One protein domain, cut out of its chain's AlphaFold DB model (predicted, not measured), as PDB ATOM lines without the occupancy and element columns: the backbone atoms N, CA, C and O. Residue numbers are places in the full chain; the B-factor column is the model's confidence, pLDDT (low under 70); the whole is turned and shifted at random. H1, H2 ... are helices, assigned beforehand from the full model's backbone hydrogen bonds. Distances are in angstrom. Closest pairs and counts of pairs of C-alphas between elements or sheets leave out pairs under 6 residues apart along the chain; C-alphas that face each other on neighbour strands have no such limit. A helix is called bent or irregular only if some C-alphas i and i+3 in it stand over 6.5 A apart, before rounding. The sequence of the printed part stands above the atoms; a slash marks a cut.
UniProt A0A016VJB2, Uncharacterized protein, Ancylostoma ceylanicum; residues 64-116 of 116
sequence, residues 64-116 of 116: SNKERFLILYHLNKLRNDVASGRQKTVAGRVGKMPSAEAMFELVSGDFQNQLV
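AT A GLANCE: This is residues 64 to 116 of the 116 residues of an uncharacterized protein of Ancylostoma ceylanicum (UniProt A0A016VJB2). One long helix, H1, makes one side of a loose, lopsided hairpin-like shape; beyond its last residue the chain swings out through a wide loop at residues 88 to 95, then folds back as an irregular stretch that returns along H1. That return ends in the tiny helix H2, near the end of H1 where the helix begins, and a short tail follows. The printed part has 53 residues with two named helices, H1 then H2, and no named strand; the class is all helix, though under half of the residues, 23 of 53, are in named elements. The whole is loose, with a radius of gyration of the C-alphas of 14.4 A, and only just flat, spanning 46 by 23 by 12 A.

IN THESE COORDINATES: H1 holds residues 65 to 83 and measures 26.5 A, from C-alpha 65 at (0.997, -5.827, -23.967) to C-alpha 83 at (20.345, 7.533, -11.810). Residues 84 to 108 have no named element; C-alpha 92 is at (24.883, 22.826, -24.708). H2 holds residues 109 to 112, and its C-alpha 112 is at (-0.413, -5.727, -11.134).

HOW THE PARTS SIT: H1 and H2 are near each other, with 5 pairs of C-alphas within 10 A and no pair within 8 A. A long link of 25 residues joins them. In H1 every O i to N i+4 pair is within hydrogen-bond range; H2 is too short for such a pair, and its one O i to N i+3 pair is not within range.

THE WHOLE: The C-alphas of Gly 92 and Val 116, the two farthest apart, are 48.1 A from each other. The printed part has no cut and ends at the chain's last residue, 116. Its mean pLDDT is 75.6; residues 90 to 95 and 109 to 116 are under 70.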
ATOM      1  N   SER A  64      -0.118  -3.096 -27.897       79.31
ATOM      2  CA  SER A  64      -0.115  -4.469 -27.395       79.31
ATOM      3  C   SER A  64       0.621  -4.572 -26.055       79.31
ATOM      4  O   SER A  64       1.524  -3.788 -25.763       79.31
ATOM      5  N   ASN A  65       0.305  -5.587 -25.245       79.75
ATOM      6  CA  ASN A  65       0.997  -5.827 -23.967       79.75
ATOM      7  C   ASN A  65       2.520  -5.955 -24.137       79.75
ATOM      8  O   ASN A  65       3.279  -5.515 -23.273       79.75
ATOM      9  N   LYS A  66       2.975  -6.503 -25.273       82.25
ATOM     10  CA  LYS A  66       4.400  -6.599 -25.612       82.25
ATOM     11  C   LYS A  66       5.022  -5.223 -25.840       82.25
ATOM     12  O   LYS A  66       6.105  -4.954 -25.331       82.25
ATOM     13  N   GLU A  67       4.346  -4.349 -26.577       82.44
ATOM     14  CA  GLU A  67       4.817  -2.979 -26.798       82.44
ATOM     15  C   GLU A  67       4.795  -2.177 -25.496       82.44
ATOM     16  O   GLU A  67       5.756  -1.471 -25.200       82.44
ATOM     17  N   ARG A  68       3.764  -2.355 -24.661       80.88
ATOM     18  CA  ARG A  68       3.677  -1.719 -23.337       80.88
ATOM     19  C   ARG A  68       4.845  -2.140 -22.446       80.88
ATOM     20  O   ARG A  68       5.478  -1.287 -21.830       80.88
ATOM     21  N   PHE A  69       5.175  -3.434 -22.431       85.75
ATOM     22  CA  PHE A  69       6.339  -3.959 -21.718       85.75
ATOM     23  C   PHE A  69       7.651  -3.378 -22.253       85.75
ATOM     24  O   PHE A  69       8.484  -2.931 -21.470       85.75
ATOM     25  N   LEU A  70       7.836  -3.346 -23.577       87.25
ATOM     26  CA  LEU A  70       9.056  -2.816 -24.190       87.25
ATOM     27  C   LEU A  70       9.252  -1.331 -23.877       87.25
ATOM     28  O   LEU A  70      10.360  -0.927 -23.526       87.25
ATOM     29  N   ILE A  71       8.188  -0.529 -23.946       87.62
ATOM     30  CA  ILE A  71       8.238   0.885 -23.561       87.62
ATOM     31  C   ILE A  71       8.625   1.018 -22.089       87.62
ATOM     32  O   ILE A  71       9.554   1.761 -21.769       87.62
ATOM     33  N   LEU A  72       7.966   0.274 -21.198       88.25
ATOM     34  CA  LEU A  72       8.247   0.327 -19.764       88.25
ATOM     35  C   LEU A  72       9.695  -0.076 -19.453       88.25
ATOM     36  O   LEU A  72      10.387   0.613 -18.703       88.25
ATOM     37  N   TYR A  73      10.178  -1.144 -20.086       89.81
ATOM     38  CA  TYR A  73      11.551  -1.622 -19.968       89.81
ATOM     39  C   TYR A  73      12.564  -0.566 -20.423       89.81
ATOM     40  O   TYR A  73      13.516  -0.263 -19.703       89.81
ATOM     41  N   HIS A  74      12.358   0.036 -21.598       91.12
ATOM     42  CA  HIS A  74      13.261   1.061 -22.118       91.12
ATOM     43  C   HIS A  74      13.262   2.329 -21.261       91.12
ATOM     44  O   HIS A  74      14.328   2.910 -21.041       91.12
ATOM     45  N   LEU A  75      12.105   2.724 -20.726       90.12
ATOM     46  CA  LEU A  75      12.008   3.839 -19.789       90.12
ATOM     47  C   LEU A  75      12.767   3.543 -18.495       90.12
ATOM     48  O   LEU A  75      13.601   4.351 -18.096       90.12
ATOM     49  N   ASN A  76      12.549   2.389 -17.864       90.38
ATOM     50  CA  ASN A  76      13.250   2.031 -16.627       90.38
ATOM     51  C   ASN A  76      14.761   1.891 -16.835       90.38
ATOM     52  O   ASN A  76      15.537   2.355 -15.999       90.38
ATOM     53  N   LYS A  77      15.197   1.367 -17.985       90.75
ATOM     54  CA  LYS A  77      16.615   1.349 -18.357       90.75
ATOM     55  C   LYS A  77      17.200   2.760 -18.435       90.75
ATOM     56  O   LYS A  77      18.229   3.019 -17.821       90.75
ATOM     57  N   LEU A  78      16.525   3.684 -19.125       87.94
ATOM     58  CA  LEU A  78      16.969   5.077 -19.214       87.94
ATOM     59  C   LEU A  78      17.015   5.744 -17.833       87.94
ATOM     60  O   LEU A  78      17.979   6.433 -17.513       87.94
ATOM     61  N   ARG A  79      15.992   5.519 -17.000       87.75
ATOM     62  CA  ARG A  79      15.942   6.028 -15.623       87.75
ATOM     63  C   ARG A  79      17.135   5.526 -14.808       87.75
ATOM     64  O   ARG A  79      17.768   6.323 -14.129       87.75
ATOM     65  N   ASN A  80      17.499   4.252 -14.933       88.31
ATOM     66  CA  ASN A  80      18.673   3.683 -14.271       88.31
ATOM     67  C   ASN A  80      19.996   4.266 -14.816       88.31
ATOM     68  O   ASN A  80      20.906   4.609 -14.058       88.31
ATOM     69  N   ASP A  81      20.109   4.462 -16.129       86.38
ATOM     70  CA  ASP A  81      21.297   5.068 -16.747       86.38
ATOM     71  C   ASP A  81      21.496   6.539 -16.322       86.38
ATOM     72  O   ASP A  81      22.632   6.985 -16.125       86.38
ATOM     73  N   VAL A  82      20.405   7.278 -16.099       85.25
ATOM     74  CA  VAL A  82      20.431   8.624 -15.503       85.25
ATOM     75  C   VAL A  82      20.771   8.560 -14.014       85.25
ATOM     76  O   VAL A  82      21.680   9.259 -13.575       85.25
ATOM     77  N   ALA A  83      20.111   7.687 -13.247       87.38
ATOM     78  CA  ALA A  83      20.345   7.533 -11.810       87.38
ATOM     79  C   ALA A  83      21.802   7.175 -11.489       87.38
ATOM     80  O   ALA A  83      22.371   7.685 -10.532       87.38
ATOM     81  N   SER A  84      22.434   6.368 -12.341       84.31
ATOM     82  CA  SER A  84      23.847   5.985 -12.240       84.31
ATOM     83  C   SER A  84      24.831   7.032 -12.787       84.31
ATOM     84  O   SER A  84      26.035   6.780 -12.831       84.31
ATOM     85  N   GLY A  85      24.351   8.198 -13.236       80.94
ATOM     86  CA  GLY A  85      25.187   9.276 -13.768       80.94
ATOM     87  C   GLY A  85      25.918   8.911 -15.066       80.94
ATOM     88  O   GLY A  85      26.947   9.506 -15.394       80.94
ATOM     89  N   ARG A  86      25.440   7.905 -15.810       79.81
ATOM     90  CA  ARG A  86      26.047   7.454 -17.076       79.81
ATOM     91  C   ARG A  86      25.535   8.238 -18.284       79.81
ATOM     92  O   ARG A  86      26.223   8.292 -19.305       79.81
ATOM     93  N   GLN A  87      24.376   8.884 -18.159       78.31
ATOM     94  CA  GLN A  87      23.762   9.653 -19.238       78.31
ATOM     95  C   GLN A  87      24.448  11.014 -19.442       78.31
ATOM     96  O   GLN A  87      24.761  11.717 -18.486       78.31
ATOM     97  N   LYS A  88      24.678  11.416 -20.698       77.31
ATOM     98  CA  LYS A  88      25.204  12.752 -21.044       77.31
ATOM     99  C   LYS A  88      24.073  13.787 -21.039       77.31
ATOM    100  O   LYS A  88      22.950  13.464 -21.424       77.31
ATOM    101  N   THR A  89      24.352  15.028 -20.642       73.12
ATOM    102  CA  THR A  89      23.374  16.122 -20.750       73.12
ATOM    103  C   THR A  89      23.100  16.461 -22.217       73.12
ATOM    104  O   THR A  89      24.033  16.611 -23.005       73.12
ATOM    105  N   VAL A  90      21.825  16.591 -22.594       67.69
ATOM    106  CA  VAL A  90      21.425  17.074 -23.925       67.69
ATOM    107  C   VAL A  90      21.178  18.582 -23.840       67.69
ATOM    108  O   VAL A  90      20.526  19.039 -22.907       67.69
ATOM    109  N   ALA A  91      21.699  19.312 -24.832       54.53
ATOM    110  CA  ALA A  91      21.705  20.771 -25.010       54.53
ATOM    111  C   ALA A  91      22.810  21.543 -24.255       54.53
ATOM    112  O   ALA A  91      22.636  22.048 -23.150       54.53
ATOM    113  N   GLY A  92      23.969  21.690 -24.909       53.41
ATOM    114  CA  GLY A  92      24.883  22.826 -24.708       53.41
ATOM    115  C   GLY A  92      25.783  22.837 -23.467       53.41
ATOM    116  O   GLY A  92      26.731  23.617 -23.438       53.41
ATOM    117  N   ARG A  93      25.565  21.977 -22.464       56.72
ATOM    118  CA  ARG A  93      26.501  21.796 -21.337       56.72
ATOM    119  C   ARG A  93      27.340  20.535 -21.517       56.72
ATOM    120  O   ARG A  93      26.803  19.439 -21.658       56.72
ATOM    121  N   VAL A  94      28.662  20.697 -21.488       60.84
ATOM    122  CA  VAL A  94      29.624  19.591 -21.401       60.84
ATOM    123  C   VAL A  94      29.500  18.986 -20.000       60.84
ATOM    124  O   VAL A  94      29.891  19.615 -19.022       60.84
ATOM    125  N   GLY A  95      28.905  17.798 -19.884       67.00
ATOM    126  CA  GLY A  95      28.717  17.145 -18.590       67.00
ATOM    127  C   GLY A  95      27.950  15.825 -18.658       67.00
ATOM    128  O   GLY A  95      27.283  15.505 -19.645       67.00
ATOM    129  N   LYS A  96      28.071  15.031 -17.593       72.06
ATOM    130  CA  LYS A  96      27.164  13.912 -17.310       72.06
ATOM    131  C   LYS A  96      25.956  14.452 -16.543       72.06
ATOM    132  O   LYS A  96      26.088  15.423 -15.800       72.06
ATOM    133  N   MET A  97      24.788  13.848 -16.731       75.50
ATOM    134  CA  MET A  97      23.642  14.084 -15.858       75.50
ATOM    135  C   MET A  97      24.019  13.680 -14.425       75.50
ATOM    136  O   MET A  97      24.725  12.682 -14.251       75.50
ATOM    137  N   PRO A  98      23.593  14.448 -13.409       79.38
ATOM    138  CA  PRO A  98      23.837  14.082 -12.022       79.38
ATOM    139  C   PRO A  98      23.135  12.758 -11.699       79.38
ATOM    140  O   PRO A  98      22.018  12.518 -12.156       79.38
ATOM    141  N   SER A  99      23.800  11.911 -10.909       83.81
ATOM    142  CA  SER A  99      23.192  10.703 -10.355       83.81
ATOM    143  C   SER A  99      22.016  11.060  -9.445       83.81
ATOM    144  O   SER A  99      22.044  12.086  -8.765       83.81
ATOM    145  N   ALA A 100      21.005  10.198  -9.398       83.12
ATOM    146  CA  ALA A 100      19.834  10.363  -8.545       83.12
ATOM    147  C   ALA A 100      19.797   9.235  -7.509       83.12
ATOM    148  O   ALA A 100      19.769   8.066  -7.884       83.12
ATOM    149  N   GLU A 101      19.779   9.579  -6.218       76.50
ATOM    150  CA  GLU A 101      19.762   8.594  -5.121       76.50
ATOM    151  C   GLU A 101      18.439   7.818  -5.035       76.50
ATOM    152  O   GLU A 101      18.430   6.643  -4.684       76.50
ATOM    153  N   ALA A 102      17.319   8.449  -5.399       79.56
ATOM    154  CA  ALA A 102      15.987   7.854  -5.318       79.56
ATOM    155  C   ALA A 102      15.272   7.907  -6.675       79.56
ATOM    156  O   ALA A 102      14.413   8.757  -6.920       79.56
ATOM    157  N   MET A 103      15.632   6.991  -7.576       83.50
ATOM    158  CA  MET A 103      14.992   6.860  -8.887       83.50
ATOM    159  C   MET A 103      14.230   5.539  -8.996       83.50
ATOM    160  O   MET A 103      14.771   4.520  -9.406       83.50
ATOM    161  N   PHE A 104      12.949   5.573  -8.624       85.12
ATOM    162  CA  PHE A 104      12.087   4.389  -8.615       85.12
ATOM    163  C   PHE A 104      11.719   3.915 -10.025       85.12
ATOM    164  O   PHE A 104      11.592   4.725 -10.955       85.12
ATOM    165  N   GLU A 105      11.521   2.608 -10.167       84.75
ATOM    166  CA  GLU A 105      11.011   1.997 -11.389       84.75
ATOM    167  C   GLU A 105       9.544   2.367 -11.614       84.75
ATOM    168  O   GLU A 105       8.744   2.472 -10.685       84.75
ATOM    169  N   LEU A 106       9.195   2.581 -12.876       85.94
ATOM    170  CA  LEU A 106       7.818   2.749 -13.303       85.94
ATOM    171  C   LEU A 106       7.151   1.373 -13.366       85.94
ATOM    172  O   LEU A 106       7.732   0.425 -13.899       85.94
ATOM    173  N   VAL A 107       5.913   1.297 -12.881       82.00
ATOM    174  CA  VAL A 107       5.053   0.111 -12.953       82.00
ATOM    175  C   VAL A 107       3.781   0.493 -13.704       82.00
ATOM    176  O   VAL A 107       3.209   1.555 -13.467       82.00
ATOM    177  N   SER A 108       3.343  -0.355 -14.633       70.44
ATOM    178  CA  SER A 108       2.046  -0.191 -15.291       70.44
ATOM    179  C   SER A 108       0.972  -0.885 -14.450       70.44
ATOM    180  O   SER A 108       1.083  -2.081 -14.183       70.44
ATOM    181  N   GLY A 109      -0.056  -0.136 -14.034       65.44
ATOM    182  CA  GLY A 109      -1.131  -0.634 -13.162       65.44
ATOM    183  C   GLY A 109      -1.895  -1.841 -13.721       65.44
ATOM    184  O   GLY A 109      -2.413  -2.644 -12.952       65.44
ATOM    185  N   ASP A 110      -1.882  -2.038 -15.043       59.09
ATOM    186  CA  ASP A 110      -2.534  -3.177 -15.701       59.09
ATOM    187  C   ASP A 110      -1.811  -4.518 -15.448       59.09
ATOM    188  O   ASP A 110      -2.446  -5.572 -15.465       59.09
ATOM    189  N   PHE A 111      -0.498  -4.504 -15.182       51.81
ATOM    190  CA  PHE A 111       0.282  -5.726 -14.923       51.81
ATOM    191  C   PHE A 111       0.188  -6.213 -13.473       51.81
ATOM    192  O   PHE A 111       0.434  -7.388 -13.210       51.81
ATOM    193  N   GLN A 112      -0.203  -5.346 -12.536       48.84
ATOM    194  CA  GLN A 112      -0.413  -5.727 -11.134       48.84
ATOM    195  C   GLN A 112      -1.648  -6.625 -10.956       48.84
ATOM    196  O   GLN A 112      -1.663  -7.465 -10.063       48.84
ATOM    197  N   ASN A 113      -2.642  -6.504 -11.841       44.84
ATOM    198  CA  ASN A 113      -3.902  -7.253 -11.778       44.84
ATOM    199  C   ASN A 113      -3.918  -8.557 -12.602       44.84
ATOM    200  O   ASN A 113      -4.939  -9.234 -12.623       44.84
ATOM    201  N   GLN A 114      -2.828  -8.920 -13.291       43.78
ATOM    202  CA  GLN A 114      -2.727 -10.177 -14.064       43.78
ATOM    203  C   GLN A 114      -1.860 -11.254 -13.389       43.78
ATOM    204  O   GLN A 114      -1.653 -12.321 -13.960       43.78
ATOM    205  N   LEU A 115      -1.332 -10.975 -12.194       45.75
ATOM    206  CA  LEU A 115      -0.447 -11.866 -11.432       45.75
ATOM    207  C   LEU A 115      -1.078 -12.366 -10.115       45.75
ATOM    208  O   LEU A 115      -0.353 -12.842  -9.243       45.75
ATOM    209  N   VAL A 116      -2.407 -12.269  -9.981       41.19
ATOM    210  CA  VAL A 116      -3.196 -12.891  -8.899       41.19
ATOM    211  C   VAL A 116      -4.045 -14.014  -9.472       41.19
ATOM    212  O   VAL A 116      -4.701 -13.764 -10.508       41.19
TER     213      VAL A 116